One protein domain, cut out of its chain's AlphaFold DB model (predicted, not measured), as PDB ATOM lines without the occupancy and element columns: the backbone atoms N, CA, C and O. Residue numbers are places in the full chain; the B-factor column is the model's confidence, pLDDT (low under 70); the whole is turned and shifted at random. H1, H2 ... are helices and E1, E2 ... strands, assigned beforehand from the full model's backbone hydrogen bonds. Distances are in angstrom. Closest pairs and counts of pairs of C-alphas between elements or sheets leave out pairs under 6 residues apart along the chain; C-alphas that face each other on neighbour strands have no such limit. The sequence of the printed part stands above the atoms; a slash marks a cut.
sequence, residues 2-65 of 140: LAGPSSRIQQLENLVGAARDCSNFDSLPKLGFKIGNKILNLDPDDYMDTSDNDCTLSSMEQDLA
ATOM      1  N   LEU A   2     114.971 163.129 174.952       77.38
ATOM      2  CA  LEU A   2     116.385 163.516 174.978       77.38
ATOM      3  C   LEU A   2     116.644 164.595 173.922       77.38
ATOM      4  O   LEU A   2     116.204 164.459 172.791       77.38
ATOM      5  N   ALA A   3     117.375 165.657 174.250       78.00
ATOM      6  CA  ALA A   3     117.735 166.687 173.275       78.00
ATOM      7  C   ALA A   3     119.247 166.897 173.253       78.00
ATOM      8  O   ALA A   3     119.893 166.938 174.305       78.00
ATOM      9  N   GLY A   4     119.823 167.036 172.061       76.19
ATOM     10  CA  GLY A   4     121.261 167.223 171.921       76.19
ATOM     11  C   GLY A   4     121.718 167.472 170.487       76.19
ATOM     12  O   GLY A   4     120.900 167.462 169.567       76.19
ATOM     13  N   PRO A   5     123.028 167.689 170.281       74.69
ATOM     14  CA  PRO A   5     123.592 167.845 168.946       74.69
ATOM     15  C   PRO A   5     123.279 166.618 168.086       74.69
ATOM     16  O   PRO A   5     123.462 165.492 168.556       74.69
ATOM     17  N   SER A   6     122.890 166.833 166.829       77.81
ATOM     18  CA  SER A   6     122.573 165.773 165.854       77.81
ATOM     19  C   SER A   6     123.648 164.681 165.812       77.81
ATOM     20  O   SER A   6     123.358 163.499 165.956       77.81
ATOM     21  N   SER A   7     124.924 165.075 165.787       77.19
ATOM     22  CA  SER A   7     126.064 164.142 165.822       77.19
ATOM     23  C   SER A   7     126.094 163.197 167.033       77.19
ATOM     24  O   SER A   7     126.596 162.080 166.926       77.19
ATOM     25  N   ARG A   8     125.592 163.627 168.196       78.56
ATOM     26  CA  ARG A   8     125.547 162.815 169.422       78.56
ATOM     27  C   ARG A   8     124.279 161.988 169.508       78.56
ATOM     28  O   ARG A   8     124.351 160.853 169.962       78.56
ATOM     29  N   ILE A   9     123.161 162.548 169.062       79.62
ATOM     30  CA  ILE A   9     121.882 161.844 168.995       79.62
ATOM     31  C   ILE A   9     121.979 160.672 168.015       79.62
ATOM     32  O   ILE A   9     121.690 159.551 168.409       79.62
ATOM     33  N   GLN A  10     122.549 160.866 166.826       81.50
ATOM     34  CA  GLN A  10     122.768 159.779 165.862       81.50
ATOM     35  C   GLN A  10     123.710 158.693 166.392       81.50
ATOM     36  O   GLN A  10     123.505 157.506 166.157       81.50
ATOM     37  N   GLN A  11     124.761 159.074 167.124       83.62
ATOM     38  CA  GLN A  11     125.629 158.096 167.790       83.62
ATOM     39  C   GLN A  11     124.859 157.304 168.845       83.62
ATOM     40  O   GLN A  11     125.023 156.093 168.925       83.62
ATOM     41  N   LEU A  12     124.019 157.976 169.631       81.94
ATOM     42  CA  LEU A  12     123.203 157.337 170.655       81.94
ATOM     43  C   LEU A  12     122.175 156.381 170.041       81.94
ATOM     44  O   LEU A  12     122.059 155.258 170.510       81.94
ATOM     45  N   GLU A  13     121.489 156.783 168.974       82.75
ATOM     46  CA  GLU A  13     120.535 155.934 168.250       82.75
ATOM     47  C   GLU A  13     121.211 154.676 167.695       82.75
ATOM     48  O   GLU A  13     120.696 153.571 167.857       82.75
ATOM     49  N   ASN A  14     122.412 154.823 167.129       83.75
ATOM     50  CA  ASN A  14     123.202 153.690 166.651       83.75
ATOM     51  C   ASN A  14     123.670 152.762 167.785       83.75
ATOM     52  O   ASN A  14     123.771 151.557 167.571       83.75
ATOM     53  N   LEU A  15     123.975 153.305 168.970       83.81
ATOM     54  CA  LEU A  15     124.398 152.523 170.139       83.81
ATOM     55  C   LEU A  15     123.228 151.789 170.798       83.81
ATOM     56  O   LEU A  15     123.374 150.634 171.181       83.81
ATOM     57  N   VAL A  16     122.076 152.450 170.922       85.81
ATOM     58  CA  VAL A  16     120.847 151.841 171.446       85.81
ATOM     59  C   VAL A  16     120.371 150.738 170.502       85.81
ATOM     60  O   VAL A  16     119.917 149.695 170.963       85.81
ATOM     61  N   GLY A  17     120.493 150.948 169.185       83.56
ATOM     62  CA  GLY A  17     120.181 149.929 168.186       83.56
ATOM     63  C   GLY A  17     118.715 149.497 168.210       83.56
ATOM     64  O   GLY A  17     118.408 148.347 167.905       83.56
ATOM     65  N   ALA A  18     117.807 150.390 168.611       83.38
ATOM     66  CA  ALA A  18     116.390 150.080 168.694       83.38
ATOM     67  C   ALA A  18     115.808 149.759 167.315       83.38
ATOM     68  O   ALA A  18     116.013 150.486 166.338       83.38
ATOM     69  N   ALA A  19     115.074 148.656 167.245       82.38
ATOM     70  CA  ALA A  19     114.357 148.254 166.058       82.38
ATOM     71  C   ALA A  19     113.019 149.005 166.001       82.38
ATOM     72  O   ALA A  19     112.341 149.169 167.016       82.38
ATOM     73  N   ARG A  20     112.639 149.468 164.804       79.25
ATOM     74  CA  ARG A  20     111.406 150.252 164.605       79.25
ATOM     75  C   ARG A  20     110.145 149.465 164.947       79.25
ATOM     76  O   ARG A  20     109.149 150.050 165.326       79.25
ATOM     77  N   ASP A  21     110.200 148.146 164.839       79.75
ATOM     78  CA  ASP A  21     109.105 147.216 165.113       79.75
ATOM     79  C   ASP A  21     108.972 146.839 166.600       79.75
ATOM     80  O   ASP A  21     108.228 145.920 166.928       79.75
ATOM     81  N   CYS A  22     109.700 147.506 167.503       79.00
ATOM     82  CA  CYS A  22     109.712 147.224 168.945       79.00
ATOM     83  C   CYS A  22     110.184 145.813 169.344       79.00
ATOM     84  O   CYS A  22     110.201 145.490 170.531       79.00
ATOM     85  N   SER A  23     110.625 144.976 168.399       86.06
ATOM     86  CA  SER A  23     110.981 143.569 168.640       86.06
ATOM     87  C   SER A  23     112.127 143.376 169.639       86.06
ATOM     88  O   SER A  23     112.238 142.319 170.257       86.06
ATOM     89  N   ASN A  24     112.999 144.375 169.798       86.69
ATOM     90  CA  ASN A  24     114.158 144.321 170.686       86.69
ATOM     91  C   ASN A  24     114.033 145.215 171.930       86.69
ATOM     92  O   ASN A  24     115.031 145.390 172.629       86.69
ATOM     93  N   PHE A  25     112.841 145.744 172.221       83.81
ATOM     94  CA  PHE A  25     112.603 146.694 173.312       83.81
ATOM     95  C   PHE A  25     113.096 146.187 174.679       83.81
ATOM     96  O   PHE A  25     113.856 146.869 175.363       83.81
ATOM     97  N   ASP A  26     112.771 144.939 175.024       84.12
ATOM     98  CA  ASP A  26     113.165 144.320 176.299       84.12
ATOM     99  C   ASP A  26     114.680 144.081 176.426       84.12
ATOM    100  O   ASP A  26     115.198 143.852 177.520       84.12
ATOM    101  N   SER A  27     115.403 144.107 175.303       86.19
ATOM    102  CA  SER A  27     116.854 143.900 175.253       86.19
ATOM    103  C   SER A  27     117.655 145.201 175.204       86.19
ATOM    104  O   SER A  27     118.885 145.153 175.136       86.19
ATOM    105  N   LEU A  28     116.981 146.354 175.227       85.81
ATOM    106  CA  LEU A  28     117.645 147.643 175.112       85.81
ATOM    107  C   LEU A  28     118.482 147.968 176.362       85.81
ATOM    108  O   LEU A  28     118.077 147.681 177.494       85.81
ATOM    109  N   PRO A  29     119.660 148.592 176.183       84.25
ATOM    110  CA  PRO A  29     120.534 148.931 177.295       84.25
ATOM    111  C   PRO A  29     119.958 150.071 178.140       84.25
ATOM    112  O   PRO A  29     119.267 150.967 177.653       84.25
ATOM    113  N   LYS A  30     120.308 150.093 179.429       84.81
ATOM    114  CA  LYS A  30     120.029 151.247 180.294       84.81
ATOM    115  C   LYS A  30     121.036 152.355 180.011       84.81
ATOM    116  O   LYS A  30     122.244 152.104 179.996       84.81
ATOM    117  N   LEU A  31     120.556 153.582 179.832       84.50
ATOM    118  CA  LEU A  31     121.414 154.730 179.542       84.50
ATOM    119  C   LEU A  31     121.836 155.424 180.837       84.50
ATOM    120  O   LEU A  31     120.992 155.867 181.611       84.50
ATOM    121  N   GLY A  32     123.146 155.549 181.062       84.12
ATOM    122  CA  GLY A  32     123.712 156.232 182.223       84.12
ATOM    123  C   GLY A  32     124.348 157.575 181.864       84.12
ATOM    124  O   GLY A  32     125.361 157.630 181.161       84.12
ATOM    125  N   PHE A  33     123.820 158.668 182.415       81.31
ATOM    126  CA  PHE A  33     124.419 159.999 182.326       81.31
ATOM    127  C   PHE A  33     125.198 160.319 183.598       81.31
ATOM    128  O   PHE A  33     124.629 160.505 184.678       81.31
ATOM    129  N   LYS A  34     126.522 160.424 183.473       82.19
ATOM    130  CA  LYS A  34     127.388 160.822 184.584       82.19
ATOM    131  C   LYS A  34     127.512 162.343 184.663       82.19
ATOM    132  O   LYS A  34     128.114 162.973 183.795       82.19
ATOM    133  N   ILE A  35     127.006 162.927 185.748       78.06
ATOM    134  CA  ILE A  35     127.092 164.361 186.045       78.06
ATOM    135  C   ILE A  35     127.862 164.539 187.357       78.06
ATOM    136  O   ILE A  35     127.347 164.312 188.454       78.06
ATOM    137  N   GLY A  36     129.137 164.923 187.242       85.00
ATOM    138  CA  GLY A  36     130.053 165.002 188.382       85.00
ATOM    139  C   GLY A  36     130.228 163.634 189.050       85.00
ATOM    140  O   GLY A  36     130.801 162.718 188.457       85.00
ATOM    141  N   ASN A  37     129.707 163.499 190.272       85.56
ATOM    142  CA  ASN A  37     129.735 162.263 191.063       85.56
ATOM    143  C   ASN A  37     128.406 161.492 191.050       85.56
ATOM    144  O   ASN A  37     128.311 160.454 191.702       85.56
ATOM    145  N   LYS A  38     127.379 161.986 190.350       71.94
ATOM    146  CA  LYS A  38     126.071 161.329 190.258       71.94
ATOM    147  C   LYS A  38     125.922 160.639 188.906       71.94
ATOM    148  O   LYS A  38     126.369 161.170 187.891       71.94
ATOM    149  N   ILE A  39     125.292 159.470 188.911       80.31
ATOM    150  CA  ILE A  39     124.897 158.744 187.703       80.31
ATOM    151  C   ILE A  39     123.372 158.755 187.669       80.31
ATOM    152  O   ILE A  39     122.734 158.304 188.620       80.31
ATOM    153  N   LEU A  40     122.809 159.329 186.611       78.44
ATOM    154  CA  LEU A  40     121.383 159.266 186.314       78.44
ATOM    155  C   LEU A  40     121.182 158.133 185.315       78.44
ATOM    156  O   LEU A  40     121.723 158.201 184.214       78.44
ATOM    157  N   ASN A  41     120.449 157.102 185.717       82.12
ATOM    158  CA  ASN A  41     120.096 155.997 184.837       82.12
ATOM    159  C   ASN A  41     118.697 156.253 184.280       82.12
ATOM    160  O   ASN A  41     117.818 156.660 185.037       82.12
ATOM    161  N   LEU A  42     118.525 156.021 182.986       81.25
ATOM    162  CA  LEU A  42     117.237 156.004 182.307       81.25
ATOM    163  C   LEU A  42     116.945 154.575 181.866       81.25
ATOM    164  O   LEU A  42     117.812 153.923 181.264       81.25
ATOM    165  N   ASP A  43     115.743 154.106 182.173       82.88
ATOM    166  CA  ASP A  43     115.248 152.831 181.669       82.88
ATOM    167  C   ASP A  43     114.738 152.996 180.223       82.88
ATOM    168  O   ASP A  43     114.455 154.123 179.803       82.88
ATOM    169  N   PRO A  44     114.643 151.910 179.430       83.50
ATOM    170  CA  PRO A  44     114.115 151.954 178.061       83.50
ATOM    171  C   PRO A  44     112.778 152.687 177.934       83.50
ATOM    172  O   PRO A  44     112.603 153.483 177.013       83.50
ATOM    173  N   ASP A  45     111.901 152.524 178.925       82.75
ATOM    174  CA  ASP A  45     110.610 153.211 179.025       82.75
ATOM    175  C   ASP A  45     110.722 154.749 179.113       82.75
ATOM    176  O   ASP A  45     109.783 155.459 178.759       82.75
ATOM    177  N   ASP A  46     111.852 155.293 179.583       80.44
ATOM    178  CA  ASP A  46     112.039 156.738 179.783       80.44
ATOM    179  C   ASP A  46     112.555 157.461 178.525       80.44
ATOM    180  O   ASP A  46     112.383 158.682 178.377       80.44
ATOM    181  N   TYR A  47     113.255 156.742 177.641       82.00
ATOM    182  CA  TYR A  47     113.908 157.324 176.464       82.00
ATOM    183  C   TYR A  47     113.328 156.861 175.125       82.00
ATOM    184  O   TYR A  47     113.596 157.517 174.114       82.00
ATOM    185  N   MET A  48     112.536 155.793 175.099       84.06
ATOM    186  CA  MET A  48     111.836 155.323 173.905       84.06
ATOM    187  C   MET A  48     110.400 155.840 173.876       84.06
ATOM    188  O   MET A  48     109.732 155.918 174.904       84.06
ATOM    189  N   ASP A  49     109.924 156.180 172.685       82.50
ATOM    190  CA  ASP A  49     108.511 156.399 172.408       82.50
ATOM    191  C   ASP A  49     107.976 155.169 171.670       82.50
ATOM    192  O   ASP A  49     108.457 154.822 170.586       82.50
ATOM    193  N   THR A  50     107.031 154.473 172.299       78.38
ATOM    194  CA  THR A  50     106.392 153.273 171.760       78.38
ATOM    195  C   THR A  50     104.965 153.632 171.361       78.38
ATOM    196  O   THR A  50     104.079 153.732 172.216       78.38
ATOM    197  N   SER A  51     104.724 153.840 170.069       75.25
ATOM    198  CA  SER A  51     103.402 154.211 169.551       75.25
ATOM    199  C   SER A  51     102.860 153.108 168.651       75.25
ATOM    200  O   SER A  51     103.426 152.891 167.594       75.25
ATOM    201  N   ASP A  52     101.798 152.413 169.082       64.50
ATOM    202  CA  ASP A  52     101.022 151.317 168.453       64.50
ATOM    203  C   ASP A  52     101.758 150.182 167.699       64.50
ATOM    204  O   ASP A  52     101.302 149.052 167.814       64.50
ATOM    205  N   ASN A  53     102.848 150.423 166.958       67.81
ATOM    206  CA  ASN A  53     103.826 149.473 166.396       67.81
ATOM    207  C   ASN A  53     105.178 150.131 166.004       67.81
ATOM    208  O   ASN A  53     105.978 149.498 165.317       67.81
ATOM    209  N   ASP A  54     105.415 151.396 166.358       76.56
ATOM    210  CA  ASP A  54     106.641 152.129 166.043       76.56
ATOM    211  C   ASP A  54     107.390 152.456 167.338       76.56
ATOM    212  O   ASP A  54     106.865 153.147 168.219       76.56
ATOM    213  N   CYS A  55     108.603 151.924 167.451       80.25
ATOM    214  CA  CYS A  55     109.543 152.216 168.523       80.25
ATOM    215  C   CYS A  55     110.614 153.152 167.999       80.25
ATOM    216  O   CYS A  55     111.511 152.753 167.250       80.25
ATOM    217  N   THR A  56     110.549 154.401 168.439       81.50
ATOM    218  CA  THR A  56     111.547 155.407 168.087       81.50
ATOM    219  C   THR A  56     112.174 155.977 169.340       81.50
ATOM    220  O   THR A  56     111.558 156.042 170.403       81.50
ATOM    221  N   LEU A  57     113.444 156.366 169.239       79.06
ATOM    222  CA  LEU A  57     114.067 157.101 170.324       79.06
ATOM    223  C   LEU A  57     113.348 158.445 170.434       79.06
ATOM    224  O   LEU A  57     113.171 159.147 169.439       79.06
ATOM    225  N   SER A  58     112.945 158.816 171.644       75.94
ATOM    226  CA  SER A  58     112.309 160.101 171.899       75.94
ATOM    227  C   SER A  58     113.378 161.200 171.914       75.94
ATOM    228  O   SER A  58     113.675 161.774 172.963       75.94
ATOM    229  N   SER A  59     114.031 161.444 170.775       70.81
ATOM    230  CA  SER A  59     115.090 162.440 170.584       70.81
ATOM    231  C   SER A  59     114.591 163.700 169.882       70.81
ATOM    232  O   SER A  59     113.723 163.673 169.016       70.81
ATOM    233  N   MET A  60     115.212 164.828 170.214       66.06
ATOM    234  CA  MET A  60     115.162 166.047 169.421       66.06
ATOM    235  C   MET A  60     116.590 166.468 169.083       66.06
ATOM    236  O   MET A  60     117.379 166.822 169.965       66.06
ATOM    237  N   GLU A  61     116.935 166.441 167.800       72.38
ATOM    238  CA  GLU A  61     118.198 166.996 167.328       72.38
ATOM    239  C   GLU A  61     118.139 168.528 167.407       72.38
ATOM    240  O   GLU A  61     117.302 169.176 166.779       72.38
ATOM    241  N   GLN A  62     119.028 169.120 168.197       62.53
ATOM    242  CA  GLN A  62     119.195 170.566 168.303       62.53
ATOM    243  C   GLN A  62     120.630 170.910 167.928       62.53
ATOM    244  O   GLN A  62     121.528 170.941 168.773       62.53
ATOM    245  N   ASP A  63     120.855 171.150 166.638       55.03
ATOM    246  CA  ASP A  63     122.140 171.636 166.149       55.03
ATOM    247  C   ASP A  63     122.193 173.162 166.274       55.03
ATOM    248  O   ASP A  63     121.836 173.924 165.374       55.03
ATOM    249  N   LEU A  64     122.581 173.623 167.461       55.62
ATOM    250  CA  LEU A  64     122.881 175.030 167.676       55.62
ATOM    251  C   LEU A  64     124.284 175.288 167.147       55.62
ATOM    252  O   LEU A  64     125.276 175.106 167.854       55.62
ATOM    253  N   ALA A  65     124.366 175.744 165.901       46.91
ATOM    254  CA  ALA A  65     125.588 176.322 165.376       46.91
ATOM    255  C   ALA A  65     125.957 177.537 166.245       46.91
ATOM    256  O   ALA A  65     125.410 178.631 166.095       46.91
TER     257      ALA A  65
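Overview. This is residues 2 to 65 of the 140 residues of the protein "Hypothetical protein" of Polarella glacialis (UniProt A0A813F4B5). An open C of small parts: the hairpin E2 and E3 makes one arm, and H1 beside the short parallel strand pair E1 and E6 makes the other. H2 and the hairpin E4 and E5 join the two arms on one route, and residues 17 to 30, with no named element, join them on another. The printed part has 64 residues with two named helices and six named strands, in the order E1 H1 E2 E3 H2 E4 E5 E6; the three sheets have two strands each, E2 with E3 and E4 with E5 antiparallel, E1 with E6 parallel. The class is mixed, helices and strands; the whole is only just compact, close to loose, with a radius of gyration of the C-alphas of 12.4 A and spans of 35 by 29 by 17 A.

Along the chain. E2, residues 31 to 35, is 12.9 A long, and E3, residues 38 to 42, is 13.0 A long; C-alpha 31 is at (121.414, 154.730, 179.542). H2 is residues 44 to 47, 5.6 A; E4, residues 48 to 51, 9.6 A; E5, residues 54 to 57, 9.9 A. E1, residues 2 to 4, begins with C-alpha 2 at (116.385, 163.516, 174.978) and is 6.8 A long. H1, residues 6 to 16, is 15.1 A long. E6, residues 59 to 61, is 6.4 A long and ends with C-alpha 61 at (118.198, 166.996, 167.328).

Arrangement. E2 and E3 form a hairpin, antiparallel at 156 degrees, with N 33 and O 40 at 2.8 A. Both strands are apart from E1, E4 and E6. The closest C-alphas of E2 and H2 are those of Leu 31 and Pro 44, 7.9 A. E4 and E5 form a hairpin at 158 degrees, with N 49 and O 56 at 2.8 A. E5 runs on into E6 at 56 degrees across a break of one residue. E6 is the parallel neighbour of E1 at 17 degrees, with N 60 and O 2 at 2.8 A. The closest C-alphas of H1 and E6 are those of Ser 6 and Glu 61, 4.8 A. H1 is apart from H2. In H1, 6 of 7 O i to N i+4 pairs are within hydrogen-bond range; H2 is too short for such a pair.

Size, cuts and confidence. The C-alphas of Asn 37 and Asp 52, the two farthest apart, are 38.2 A from each other. The printed part has no cut. The link from H1 to E2 is long, 14 residues; the other links are tight. The mean pLDDT of the printed part is 78.6, and residues 52 to 53, 60 and 62 to 65 are under 70.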